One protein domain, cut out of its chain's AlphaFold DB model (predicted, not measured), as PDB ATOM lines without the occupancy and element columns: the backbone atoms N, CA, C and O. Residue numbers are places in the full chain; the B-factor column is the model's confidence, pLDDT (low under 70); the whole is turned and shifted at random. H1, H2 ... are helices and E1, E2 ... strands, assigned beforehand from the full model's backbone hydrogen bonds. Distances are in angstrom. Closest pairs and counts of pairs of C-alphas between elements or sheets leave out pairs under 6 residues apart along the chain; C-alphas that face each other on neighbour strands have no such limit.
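AT A GLANCE: This is residues 8 to 48 of the 51 residues of the protein "YchF-GTPase_C domain-containing protein" of Synechococcales bacterium UBA10510 (UniProt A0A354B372). A small three-stranded sheet, with E1 between E2 and E3, has two short helices, H1 and H2, set at a corner to each other by one end of the whole. From E2 a wide loop, residues 34 to 42, swings out at the end away from the helices and comes back to the start of E3, beside the end of E1. The printed part has 41 residues, with two named helices and three named strands in the order E1, H1, H2, E2, E3; the sheet runs E2, E1, E3 and is antiparallel throughout, and the class is mixed, helices and strands. The whole is compact, with a radius of gyration of the C-alphas of 9.8 A, and only just elongated, with spans of 27 by 18 by 14 A.

HOW THE PARTS SIT: E1, residues 8 to 11, is the inner strand of the sheet. H1, residues 12 to 18, is on the sheet but only grazes it, with its residues 12 to 17. H2, residues 21 to 26, is also on the sheet and only grazes it, with its residues 21 to 25; the closest C-alphas of H2 and E1 are those of Val 24 and Thr 10, 7.6 A apart. H1 and H2 touch only at the corner by their link, where the closest C-alphas, those of Ala 18 and Val 24, are 5.6 A apart. Their lines stand at a steep tilt of 65 degrees, and they run the same way. In both helices every O i to N i+4 pair is within hydrogen-bond range. E2, residues 31 to 33, is an edge strand and antiparallel to E1, with 120 degrees between their directions; N 9 and O 31 are within hydrogen-bond range at 2.8 A, and N 31 and O 9 at 2.9 A. E3, residues 43 to 48, is the other edge strand, antiparallel to E1 at 172 degrees. Across that pair N 44 and O 10 are within hydrogen-bond range at 2.8 A, and N 8 and O 46 at 2.9 A. The closest C-alphas of H1 and E3 are those of Val 12 and Ala 44, 5.4 A apart. E2 and E3 are apart.

IN THESE COORDINATES: E1 begins with C-alpha 8 at (-12.214, 48.750, 26.289) and is 10.8 A long from first to last C-alpha. H1 is 9.7 A long and ends with C-alpha 18 at (-24.862, 56.368, 30.623). H2 is 8.6 A long and E2 6.1 A. E3 is the longest strand at 15.3 A, and ends with C-alpha 48 at (-9.795, 45.564, 19.931).

THE WHOLE: The two C-alphas farthest apart are those of Gly 19 and Glu 36, at 28.3 A, while those of Asp 8 and Leu 48, the first and last printed, are 7.5 A apart. The printed part has no cut. The links E1 to H1, H1 to H2 and H2 to E2 are tight, and the link from E2 to E3, with 9 residues, is short. The mean pLDDT of the printed part is 94.2, and no printed residue is under 70.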
ATOM      1  N   ASP A   8     -11.507  47.686  25.589       91.25
ATOM      2  CA  ASP A   8     -12.214  48.750  26.289       91.25
ATOM      3  C   ASP A   8     -13.231  48.071  27.229       91.25
ATOM      4  O   ASP A   8     -14.038  47.255  26.781       91.25
ATOM      5  N   SER A   9     -13.192  48.369  28.534       93.69
ATOM      6  CA  SER A   9     -14.112  47.824  29.544       93.69
ATOM      7  C   SER A   9     -14.857  48.911  30.319       93.69
ATOM      8  O   SER A   9     -14.375  50.030  30.510       93.69
ATOM      9  N   THR A  10     -16.063  48.572  30.770       97.12
ATOM     10  CA  THR A  10     -16.893  49.365  31.688       97.12
ATOM     11  C   THR A  10     -17.865  48.446  32.426       97.12
ATOM     12  O   THR A  10     -18.152  47.353  31.945       97.12
ATOM     13  N   GLN A  11     -18.436  48.879  33.551       97.69
ATOM     14  CA  GLN A  11     -19.499  48.104  34.193       97.69
ATOM     15  C   GLN A  11     -20.813  48.226  33.413       97.69
ATOM     16  O   GLN A  11     -21.218  49.316  33.010       97.69
ATOM     17  N   VAL A  12     -21.550  47.126  33.273       97.25
ATOM     18  CA  VAL A  12     -22.875  47.080  32.637       97.25
ATOM     19  C   VAL A  12     -23.827  48.079  33.294       97.25
ATOM     20  O   VAL A  12     -24.571  48.753  32.588       97.25
ATOM     21  N   SER A  13     -23.769  48.244  34.617       98.19
ATOM     22  CA  SER A  13     -24.571  49.249  35.326       98.19
ATOM     23  C   SER A  13     -24.232  50.679  34.896       98.19
ATOM     24  O   SER A  13     -25.131  51.488  34.685       98.19
ATOM     25  N   GLN A  14     -22.945  50.981  34.709       98.25
ATOM     26  CA  GLN A  14     -22.475  52.282  34.232       98.25
ATOM     27  C   GLN A  14     -22.869  52.516  32.774       98.25
ATOM     28  O   GLN A  14     -23.267  53.623  32.419       98.25
ATOM     29  N   LEU A  15     -22.809  51.481  31.932       97.75
ATOM     30  CA  LEU A  15     -23.263  51.553  30.546       97.75
ATOM     31  C   LEU A  15     -24.778  51.777  30.453       97.75
ATOM     32  O   LEU A  15     -25.219  52.624  29.680       97.75
ATOM     33  N   GLN A  16     -25.568  51.062  31.257       98.06
ATOM     34  CA  GLN A  16     -27.019  51.245  31.343       98.06
ATOM     35  C   GLN A  16     -27.383  52.652  31.826       98.06
ATOM     36  O   GLN A  16     -28.297  53.263  31.277       98.06
ATOM     37  N   GLU A  17     -26.659  53.182  32.814       98.25
ATOM     38  CA  GLU A  17     -26.874  54.539  33.324       98.25
ATOM     39  C   GLU A  17     -26.472  55.619  32.309       98.25
ATOM     40  O   GLU A  17     -27.160  56.627  32.151       98.25
ATOM     41  N   ALA A  18     -25.347  55.427  31.623       97.88
ATOM     42  CA  ALA A  18     -24.862  56.368  30.623       97.88
ATOM     43  C   ALA A  18     -25.706  56.343  29.340       97.88
ATOM     44  O   ALA A  18     -25.790  57.358  28.659       97.88
ATOM     45  N   GLY A  19     -26.324  55.205  29.009       98.00
ATOM     46  CA  GLY A  19     -27.174  55.023  27.829       98.00
ATOM     47  C   GLY A  19     -26.410  54.798  26.519       98.00
ATOM     48  O   GLY A  19     -26.997  54.323  25.549       98.00
ATOM     49  N   SER A  20     -25.107  55.093  26.474       96.88
ATOM     50  CA  SER A  20     -24.246  54.826  25.320       96.88
ATOM     51  C   SER A  20     -22.771  54.685  25.716       96.88
ATOM     52  O   SER A  20     -22.328  55.238  26.724       96.88
ATOM     53  N   GLN A  21     -21.971  53.986  24.901       94.62
ATOM     54  CA  GLN A  21     -20.516  53.884  25.104       94.62
ATOM     55  C   GLN A  21     -19.817  55.249  24.978       94.62
ATOM     56  O   GLN A  21     -18.849  55.521  25.688       94.62
ATOM     57  N   VAL A  22     -20.320  56.127  24.102       96.75
ATOM     58  CA  VAL A  22     -19.818  57.503  23.962       96.75
ATOM     59  C   VAL A  22     -19.983  58.255  25.282       96.75
ATOM     60  O   VAL A  22     -19.042  58.898  25.740       96.75
ATOM     61  N   ASP A  23     -21.128  58.106  25.946       98.00
ATOM     62  CA  ASP A  23     -21.383  58.746  27.237       98.00
ATOM     63  C   ASP A  23     -20.569  58.116  28.373       98.00
ATOM     64  O   ASP A  23     -20.068  58.842  29.230       98.00
ATOM     65  N   VAL A  24     -20.336  56.798  28.358       98.00
ATOM     66  CA  VAL A  24     -19.383  56.135  29.274       98.00
ATOM     67  C   VAL A  24     -17.976  56.726  29.120       98.00
ATOM     68  O   VAL A  24     -17.323  57.035  30.120       98.00
ATOM     69  N   ARG A  25     -17.513  56.927  27.878       96.19
ATOM     70  CA  ARG A  25     -16.216  57.553  27.578       96.19
ATOM     71  C   ARG A  25     -16.173  59.004  28.058       96.19
ATOM     72  O   ARG A  25     -15.221  59.384  28.735       96.19
ATOM     73  N   ASN A  26     -17.212  59.791  27.775       98.06
ATOM     74  CA  ASN A  26     -17.315  61.190  28.202       98.06
ATOM     75  C   ASN A  26     -17.330  61.342  29.732       98.06
ATOM     76  O   ASN A  26     -16.832  62.334  30.257       98.06
ATOM     77  N   ARG A  27     -17.869  60.350  30.451       97.94
ATOM     78  CA  ARG A  27     -17.862  60.278  31.921       97.94
ATOM     79  C   ARG A  27     -16.548  59.744  32.509       97.94
ATOM     80  O   ARG A  27     -16.398  59.742  33.727       97.94
ATOM     81  N   GLY A  28     -15.603  59.295  31.680       97.44
ATOM     82  CA  GLY A  28     -14.328  58.722  32.128       97.44
ATOM     83  C   GLY A  28     -14.450  57.329  32.751       97.44
ATOM     84  O   GLY A  28     -13.587  56.924  33.523       97.44
ATOM     85  N   TRP A  29     -15.531  56.606  32.453       97.38
ATOM     86  CA  TRP A  29     -15.789  55.261  32.986       97.38
ATOM     87  C   TRP A  29     -15.250  54.143  32.096       97.38
ATOM     88  O   TRP A  29     -15.179  52.998  32.532       97.38
ATOM     89  N   LEU A  30     -14.861  54.474  30.864       95.50
ATOM     90  CA  LEU A  30     -14.240  53.527  29.952       95.50
ATOM     91  C   LEU A  30     -12.771  53.330  30.330       95.50
ATOM     92  O   LEU A  30     -12.025  54.305  30.444       95.50
ATOM     93  N   ARG A  31     -12.362  52.077  30.514       93.62
ATOM     94  CA  ARG A  31     -10.992  51.692  30.863       93.62
ATOM     95  C   ARG A  31     -10.379  50.875  29.739       93.62
ATOM     96  O   ARG A  31     -11.060  50.039  29.159       93.62
ATOM     97  N   ASN A  32      -9.087  51.064  29.497       92.38
ATOM     98  CA  ASN A  32      -8.338  50.232  28.563       92.38
ATOM     99  C   ASN A  32      -7.612  49.160  29.366       92.38
ATOM    100  O   ASN A  32      -6.683  49.468  30.116       92.38
ATOM    101  N   GLU A  33      -8.030  47.915  29.202       91.50
ATOM    102  CA  GLU A  33      -7.445  46.781  29.897       91.50
ATOM    103  C   GLU A  33      -6.452  46.044  28.993       91.50
ATOM    104  O   GLU A  33      -6.518  46.088  27.758       91.50
ATOM    105  N   ASN A  34      -5.498  45.365  29.626       86.19
ATOM    106  CA  ASN A  34      -4.498  44.548  28.950       86.19
ATOM    107  C   ASN A  34      -4.797  43.049  29.151       86.19
ATOM    108  O   ASN A  34      -5.760  42.656  29.801       86.19
ATOM    109  N   LYS A  35      -3.926  42.191  28.620       83.69
ATOM    110  CA  LYS A  35      -4.042  40.725  28.722       83.69
ATOM    111  C   LYS A  35      -4.043  40.154  30.144       83.69
ATOM    112  O   LYS A  35      -4.421  39.001  30.316       83.69
ATOM    113  N   GLU A  36      -3.508  40.887  31.113       87.00
ATOM    114  CA  GLU A  36      -3.405  40.451  32.507       87.00
ATOM    115  C   GLU A  36      -4.687  40.760  33.287       87.00
ATOM    116  O   GLU A  36      -4.851  40.280  34.409       87.00
ATOM    117  N   TYR A  37      -5.601  41.540  32.700       88.31
ATOM    118  CA  TYR A  37      -6.870  41.873  33.319       88.31
ATOM    119  C   TYR A  37      -7.726  40.627  33.547       88.31
ATOM    120  O   TYR A  37      -7.974  39.826  32.641       88.31
ATOM    121  N   LEU A  38      -8.197  40.487  34.784       91.44
ATOM    122  CA  LEU A  38      -9.137  39.452  35.179       91.44
ATOM    123  C   LEU A  38     -10.549  40.021  35.074       91.44
ATOM    124  O   LEU A  38     -10.925  40.890  35.859       91.44
ATOM    125  N   VAL A  39     -11.308  39.502  34.109       91.06
ATOM    126  CA  VAL A  39     -12.701  39.886  33.862       91.06
ATOM    127  C   VAL A  39     -13.523  39.725  35.133       91.06
ATOM    128  O   VAL A  39     -13.476  38.681  35.791       91.06
ATOM    129  N   GLN A  40     -14.292  40.759  35.453       92.38
ATOM    130  CA  GLN A  40     -15.177  40.784  36.602       92.38
ATOM    131  C   GLN A  40     -16.627  40.587  36.170       92.38
ATOM    132  O   GLN A  40     -17.024  40.847  35.031       92.38
ATOM    133  N   GLU A  41     -17.441  40.099  37.102       95.69
ATOM    134  CA  GLU A  41     -18.877  40.018  36.881       95.69
ATOM    135  C   GLU A  41     -19.449  41.418  36.629       95.69
ATOM    136  O   GLU A  41     -19.221  42.355  37.397       95.69
ATOM    137  N   GLY A  42     -20.213  41.538  35.545       95.56
ATOM    138  CA  GLY A  42     -20.800  42.805  35.136       95.56
ATOM    139  C   GLY A  42     -19.914  43.652  34.227       95.56
ATOM    140  O   GLY A  42     -20.357  44.739  33.875       95.56
ATOM    141  N   ASP A  43     -18.747  43.179  33.787       95.25
ATOM    142  CA  ASP A  43     -17.983  43.879  32.752       95.25
ATOM    143  C   ASP A  43     -18.700  43.795  31.388       95.25
ATOM    144  O   ASP A  43     -19.033  42.719  30.886       95.25
ATOM    145  N   ALA A  44     -18.891  44.949  30.754       95.00
ATOM    146  CA  ALA A  44     -19.139  45.078  29.325       95.00
ATOM    147  C   ALA A  44     -17.804  45.391  28.637       95.00
ATOM    148  O   ALA A  44     -17.140  46.363  28.999       95.00
ATOM    149  N   MET A  45     -17.416  44.572  27.656       92.38
ATOM    150  CA  MET A  45     -16.101  44.657  27.013       92.38
ATOM    151  C   MET A  45     -16.204  44.728  25.491       92.38
ATOM    152  O   MET A  45     -16.972  43.986  24.876       92.38
ATOM    153  N   GLU A  46     -15.367  45.570  24.895       89.38
ATOM    154  CA  GLU A  46     -15.081  45.602  23.465       89.38
ATOM    155  C   GLU A  46     -13.642  45.134  23.238       89.38
ATOM    156  O   GLU A  46     -12.691  45.740  23.730       89.38
ATOM    157  N   PHE A  47     -13.475  44.037  22.500       87.19
ATOM    158  CA  PHE A  47     -12.151  43.538  22.147       87.19
ATOM    159  C   PHE A  47     -11.629  44.267  20.911       87.19
ATOM    160  O   PHE A  47     -12.271  44.249  19.861       87.19
ATOM    161  N   LEU A  48     -10.444  44.864  21.029       83.19
ATOM    162  CA  LEU A  48      -9.795  45.564  19.931       83.19
ATOM    163  C   LEU A  48      -8.778  44.628  19.274       83.19
ATOM    164  O   LEU A  48      -7.809  44.181  19.897       83.19
TER     165      LEU A  48